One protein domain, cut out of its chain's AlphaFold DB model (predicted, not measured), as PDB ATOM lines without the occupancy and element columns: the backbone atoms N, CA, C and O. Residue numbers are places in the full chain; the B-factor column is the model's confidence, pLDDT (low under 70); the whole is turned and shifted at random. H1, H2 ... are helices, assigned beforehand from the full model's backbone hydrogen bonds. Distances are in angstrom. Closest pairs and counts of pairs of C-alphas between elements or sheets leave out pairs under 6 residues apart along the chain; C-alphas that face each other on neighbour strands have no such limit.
ATOM      1  N   VAL A 141      50.277 -45.460 -17.289       95.19
ATOM      2  CA  VAL A 141      49.860 -45.045 -18.634       95.19
ATOM      3  C   VAL A 141      50.876 -45.546 -19.657       95.19
ATOM      4  O   VAL A 141      52.065 -45.273 -19.540       95.19
ATOM      5  N   ARG A 142      50.397 -46.212 -20.707       94.81
ATOM      6  CA  ARG A 142      51.214 -46.813 -21.763       94.81
ATOM      7  C   ARG A 142      50.961 -46.151 -23.102       94.81
ATOM      8  O   ARG A 142      49.828 -46.076 -23.582       94.81
ATOM      9  N   ASN A 143      52.047 -45.750 -23.751       95.75
ATOM     10  CA  ASN A 143      52.024 -45.235 -25.108       95.75
ATOM     11  C   ASN A 143      53.045 -45.982 -25.978       95.75
ATOM     12  O   ASN A 143      54.202 -46.134 -25.601       95.75
ATOM     13  N   VAL A 144      52.606 -46.462 -27.143       95.56
ATOM     14  CA  VAL A 144      53.424 -47.277 -28.064       95.56
ATOM     15  C   VAL A 144      54.045 -46.467 -29.207       95.56
ATOM     16  O   VAL A 144      54.607 -47.030 -30.151       95.56
ATOM     17  N   ASN A 145      53.928 -45.139 -29.168       95.69
ATOM     18  CA  ASN A 145      54.450 -44.267 -30.205       95.69
ATOM     19  C   ASN A 145      55.986 -44.256 -30.181       95.69
ATOM     20  O   ASN A 145      56.622 -43.718 -29.275       95.69
ATOM     21  N   LYS A 146      56.591 -44.807 -31.239       94.00
ATOM     22  CA  LYS A 146      58.050 -44.939 -31.380       94.00
ATOM     23  C   LYS A 146      58.801 -43.611 -31.353       94.00
ATOM     24  O   LYS A 146      60.003 -43.627 -31.112       94.00
ATOM     25  N   LYS A 147      58.125 -42.475 -31.577       94.06
ATOM     26  CA  LYS A 147      58.758 -41.151 -31.487       94.06
ATOM     27  C   LYS A 147      59.359 -40.885 -30.105       94.06
ATOM     28  O   LYS A 147      60.280 -40.087 -30.016       94.06
ATOM     29  N   PHE A 148      58.850 -41.549 -29.062       92.56
ATOM     30  CA  PHE A 148      59.314 -41.372 -27.690       92.56
ATOM     31  C   PHE A 148      60.574 -42.173 -27.341       92.56
ATOM     32  O   PHE A 148      61.211 -41.869 -26.342       92.56
ATOM     33  N   TYR A 149      60.973 -43.157 -28.149       89.38
ATOM     34  CA  TYR A 149      62.132 -44.018 -27.877       89.38
ATOM     35  C   TYR A 149      63.468 -43.356 -28.300       89.38
ATOM     36  O   TYR A 149      63.491 -42.684 -29.334       89.38
ATOM     37  N   PRO A 150      64.604 -43.561 -27.588       83.44
ATOM     38  CA  PRO A 150      64.781 -44.333 -26.345       83.44
ATOM     39  C   PRO A 150      64.313 -43.607 -25.077       83.44
ATOM     40  O   PRO A 150      63.989 -44.262 -24.092       83.44
ATOM     41  N   PHE A 151      64.281 -42.275 -25.104       88.81
ATOM     42  CA  PHE A 151      63.441 -41.400 -24.285       88.81
ATOM     43  C   PHE A 151      63.664 -39.955 -24.765       88.81
ATOM     44  O   PHE A 151      64.787 -39.460 -24.674       88.81
ATOM     45  N   ASN A 152      62.651 -39.277 -25.312       89.62
ATOM     46  CA  ASN A 152      62.799 -37.927 -25.890       89.62
ATOM     47  C   ASN A 152      62.128 -36.803 -25.069       89.62
ATOM     48  O   ASN A 152      61.894 -35.722 -25.605       89.62
ATOM     49  N   TYR A 153      61.847 -37.059 -23.786       92.88
ATOM     50  CA  TYR A 153      61.221 -36.116 -22.846       92.88
ATOM     51  C   TYR A 153      59.887 -35.529 -23.342       92.88
ATOM     52  O   TYR A 153      59.748 -34.306 -23.434       92.88
ATOM     53  N   PRO A 154      58.892 -36.375 -23.666       94.56
ATOM     54  CA  PRO A 154      57.589 -35.887 -24.095       94.56
ATOM     55  C   PRO A 154      56.838 -35.195 -22.953       94.56
ATOM     56  O   PRO A 154      57.084 -35.454 -21.769       94.56
ATOM     57  N   SER A 155      55.886 -34.331 -23.311       93.81
ATOM     58  CA  SER A 155      54.917 -33.813 -22.342       93.81
ATOM     59  C   SER A 155      53.938 -34.914 -21.911       93.81
ATOM     60  O   SER A 155      53.777 -35.928 -22.593       93.81
ATOM     61  N   ILE A 156      53.255 -34.722 -20.778       92.62
ATOM     62  CA  ILE A 156      52.200 -35.651 -20.345       92.62
ATOM     63  C   ILE A 156      51.082 -35.680 -21.393       92.62
ATOM     64  O   ILE A 156      50.575 -36.747 -21.729       92.62
ATOM     65  N   GLU A 157      50.735 -34.526 -21.956       94.00
ATOM     66  CA  GLU A 157      49.722 -34.381 -22.997       94.00
ATOM     67  C   GLU A 157      50.086 -35.174 -24.259       94.00
ATOM     68  O   GLU A 157      49.222 -35.834 -24.838       94.00
ATOM     69  N   ASP A 158      51.365 -35.182 -24.652       95.00
ATOM     70  CA  ASP A 158      51.847 -35.988 -25.779       95.00
ATOM     71  C   ASP A 158      51.691 -37.490 -25.513       95.00
ATOM     72  O   ASP A 158      51.274 -38.234 -26.405       95.00
ATOM     73  N   VAL A 159      52.013 -37.937 -24.295       94.62
ATOM     74  CA  VAL A 159      51.914 -39.349 -23.885       94.62
ATOM     75  C   VAL A 159      50.458 -39.806 -23.782       94.62
ATOM     76  O   VAL A 159      50.157 -40.952 -24.112       94.62
ATOM     77  N   LEU A 160      49.541 -38.923 -23.385       95.44
ATOM     78  CA  LEU A 160      48.100 -39.202 -23.337       95.44
ATOM     79  C   LEU A 160      47.411 -39.115 -24.708       95.44
ATOM     80  O   LEU A 160      46.252 -39.506 -24.840       95.44
ATOM     81  N   GLY A 161      48.108 -38.591 -25.717       94.75
ATOM     82  CA  GLY A 161      47.606 -38.426 -27.074       94.75
ATOM     83  C   GLY A 161      47.840 -39.646 -27.968       94.75
ATOM     84  O   GLY A 161      47.527 -40.789 -27.637       94.75
ATOM     85  N   GLU A 162      48.368 -39.386 -29.164       94.81
ATOM     86  CA  GLU A 162      48.569 -40.399 -30.203       94.81
ATOM     87  C   GLU A 162      49.431 -41.575 -29.717       94.81
ATOM     88  O   GLU A 162      50.577 -41.394 -29.295       94.81
ATOM     89  N   GLY A 163      48.897 -42.791 -29.858       95.56
ATOM     90  CA  GLY A 163      49.572 -44.032 -29.482       95.56
ATOM     91  C   GLY A 163      49.340 -44.464 -28.035       95.56
ATOM     92  O   GLY A 163      49.839 -45.521 -27.653       95.56
ATOM     93  N   CYS A 164      48.586 -43.701 -27.235       96.94
ATOM     94  CA  CYS A 164      48.190 -44.122 -25.897       96.94
ATOM     95  C   CYS A 164      47.189 -45.282 -25.996       96.94
ATOM     96  O   CYS A 164      46.142 -45.146 -26.629       96.94
ATOM     97  N   ILE A 165      47.521 -46.438 -25.417       96.06
ATOM     98  CA  ILE A 165      46.749 -47.680 -25.617       96.06
ATOM     99  C   ILE A 165      45.804 -48.007 -24.464       96.06
ATOM    100  O   ILE A 165      44.909 -48.832 -24.628       96.06
ATOM    101  N   ASN A 166      46.004 -47.389 -23.302       95.31
ATOM    102  CA  ASN A 166      45.287 -47.740 -22.082       95.31
ATOM    103  C   ASN A 166      44.748 -46.516 -21.331       95.31
ATOM    104  O   ASN A 166      44.542 -46.612 -20.130       95.31
ATOM    105  N   TRP A 167      44.491 -45.394 -22.012       95.31
ATOM    106  CA  TRP A 167      43.902 -44.191 -21.414       95.31
ATOM    107  C   TRP A 167      42.506 -43.913 -21.964       95.31
ATOM    108  O   TRP A 167      42.309 -43.802 -23.176       95.31
ATOM    109  N   LYS A 168      41.520 -43.796 -21.075       93.69
ATOM    110  CA  LYS A 168      40.120 -43.549 -21.425       93.69
ATOM    111  C   LYS A 168      39.409 -42.829 -20.281       93.69
ATOM    112  O   LYS A 168      39.674 -43.104 -19.119       93.69
ATOM    113  N   ASP A 169      38.516 -41.893 -20.601       92.44
ATOM    114  CA  ASP A 169      37.679 -41.178 -19.621       92.44
ATOM    115  C   ASP A 169      38.473 -40.574 -18.438       92.44
ATOM    116  O   ASP A 169      38.007 -40.530 -17.301       92.44
ATOM    117  N   GLY A 170      39.698 -40.106 -18.720       91.75
ATOM    118  CA  GLY A 170      40.596 -39.486 -17.742       91.75
ATOM    119  C   GLY A 170      41.324 -40.458 -16.810       91.75
ATOM    120  O   GLY A 170      41.915 -39.997 -15.837       91.75
ATOM    121  N   LYS A 171      41.276 -41.768 -17.078       94.50
ATOM    122  CA  LYS A 171      41.893 -42.823 -16.263       94.50
ATOM    123  C   LYS A 171      42.540 -43.895 -17.130       94.50
ATOM    124  O   LYS A 171      42.297 -43.979 -18.336       94.50
ATOM    125  N   THR A 172      43.336 -44.756 -16.508       95.31
ATOM    126  CA  THR A 172      43.786 -45.976 -17.173       95.31
ATOM    127  C   THR A 172      42.620 -46.953 -17.347       95.31
ATOM    128  O   THR A 172      41.677 -46.979 -16.551       95.31
ATOM    129  N   THR A 173      42.669 -47.802 -18.372       94.19
ATOM    130  CA  THR A 173      41.638 -48.830 -18.582       94.19
ATOM    131  C   THR A 173      41.562 -49.829 -17.424       94.19
ATOM    132  O   THR A 173      40.469 -50.309 -17.143       94.19
ATOM    133  N   GLY A 174      42.669 -50.088 -16.715       93.44
ATOM    134  CA  GLY A 174      42.684 -50.933 -15.513       93.44
ATOM    135  C   GLY A 174      41.892 -50.341 -14.341       93.44
ATOM    136  O   GLY A 174      41.225 -51.063 -13.601       93.44
ATOM    137  N   LEU A 175      41.881 -49.012 -14.193       94.62
ATOM    138  CA  LEU A 175      41.067 -48.330 -13.177       94.62
ATOM    139  C   LEU A 175      39.583 -48.221 -13.557       94.62
ATOM    140  O   LEU A 175      38.743 -47.995 -12.683       94.62
ATOM    141  N   LEU A 176      39.252 -48.349 -14.845       94.25
ATOM    142  CA  LEU A 176      37.869 -48.358 -15.328       94.25
ATOM    143  C   LEU A 176      37.216 -49.738 -15.255       94.25
ATOM    144  O   LEU A 176      35.986 -49.814 -15.189       94.25
ATOM    145  N   ASP A 177      38.016 -50.800 -15.283       93.19
ATOM    146  CA  ASP A 177      37.523 -52.161 -15.158       93.19
ATOM    147  C   ASP A 177      36.946 -52.404 -13.755       93.19
ATOM    148  O   ASP A 177      37.497 -51.980 -12.735       93.19
ATOM    149  N   LYS A 178      35.791 -53.062 -13.718       92.75
ATOM    150  CA  LYS A 178      35.070 -53.445 -12.500       92.75
ATOM    151  C   LYS A 178      34.815 -54.947 -12.423       92.75
ATOM    152  O   LYS A 178      34.399 -55.412 -11.367       92.75
ATOM    153  N   ASP A 179      35.055 -55.669 -13.514       93.75
ATOM    154  CA  ASP A 179      34.770 -57.092 -13.636       93.75
ATOM    155  C   ASP A 179      36.034 -57.910 -13.353       93.75
ATOM    156  O   ASP A 179      35.979 -58.850 -12.560       93.75
ATOM    157  N   ASP A 180      37.182 -57.525 -13.931       90.38
ATOM    158  CA  ASP A 180      38.441 -58.273 -13.815       90.38
ATOM    159  C   ASP A 180      39.652 -57.408 -13.423       90.38
ATOM    160  O   ASP A 180      40.721 -57.407 -14.039       90.38
ATOM    161  N   THR A 181      39.483 -56.671 -12.327       90.56
ATOM    162  CA  THR A 181      40.497 -55.732 -11.814       90.56
ATOM    163  C   THR A 181      41.864 -56.360 -11.529       90.56
ATOM    164  O   THR A 181      42.873 -55.663 -11.609       90.56
ATOM    165  N   LEU A 182      41.916 -57.657 -11.208       88.00
ATOM    166  CA  LEU A 182      43.163 -58.355 -10.892       88.00
ATOM    167  C   LEU A 182      44.081 -58.461 -12.116       88.00
ATOM    168  O   LEU A 182      45.294 -58.327 -11.982       88.00
ATOM    169  N   HIS A 183      43.511 -58.698 -13.300       88.25
ATOM    170  CA  HIS A 183      44.288 -58.899 -14.522       88.25
ATOM    171  C   HIS A 183      44.475 -57.613 -15.327       88.25
ATOM    172  O   HIS A 183      45.412 -57.523 -16.122       88.25
ATOM    173  N   THR A 184      43.602 -56.618 -15.153       90.81
ATOM    174  CA  THR A 184      43.664 -55.374 -15.930       90.81
ATOM    175  C   THR A 184      44.470 -54.265 -15.275       90.81
ATOM    176  O   THR A 184      44.968 -53.391 -15.987       90.81
ATOM    177  N   ARG A 185      44.640 -54.289 -13.950       92.94
ATOM    178  CA  ARG A 185      45.477 -53.322 -13.234       92.94
ATOM    179  C   ARG A 185      46.926 -53.779 -13.182       92.94
ATOM    180  O   ARG A 185      47.212 -54.938 -12.880       92.94
TER     181      ARG A 185
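What this domain is: This is residues 141 to 185 of the 235 residues of a protein of Nitrospirae bacterium (UniProt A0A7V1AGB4). What shape is it? With little regular structure, it is a long, loose run of loops: residues 141 to 155 swing out to one end, where 149 to 155 stick out, and fold back to H1; residues 161 to 172 then lead to H2 and H3, two short touching helices towards the other end. How is it made up? The printed part has 45 residues, with three named helices and no named strand, 13 residues in named elements, all helix. How large? It spans 36 by 18 by 13 A and is loose, radius of gyration of the C-alphas 12.0 A.

How they stand to each other: What meets H1, residues 156 to 160? It touches no helix; its O i to N i+4 pair is within hydrogen-bond range. Do H2, residues 173 to 176, and H3, residues 181 to 184, touch? Yes; their closest C-alphas, of Gly 174 and Thr 184, are 4.6 A apart. Both are too short for an O i to N i+4 pair.

Where its parts are: Where does H1 begin? C-alpha 156 is at (52.200, -35.651, -20.345); H1 is 6.2 A long. Where does H3 end? C-alpha 184 is at (43.664, -55.374, -15.930); H2 is 5.0 A long and H3 5.2 A.

The domain as a whole: Which link is long? H1 to H2, 12 residues. Any cut or low confidence? The printed part has no cut, and no printed residue is under 70 in pLDDT.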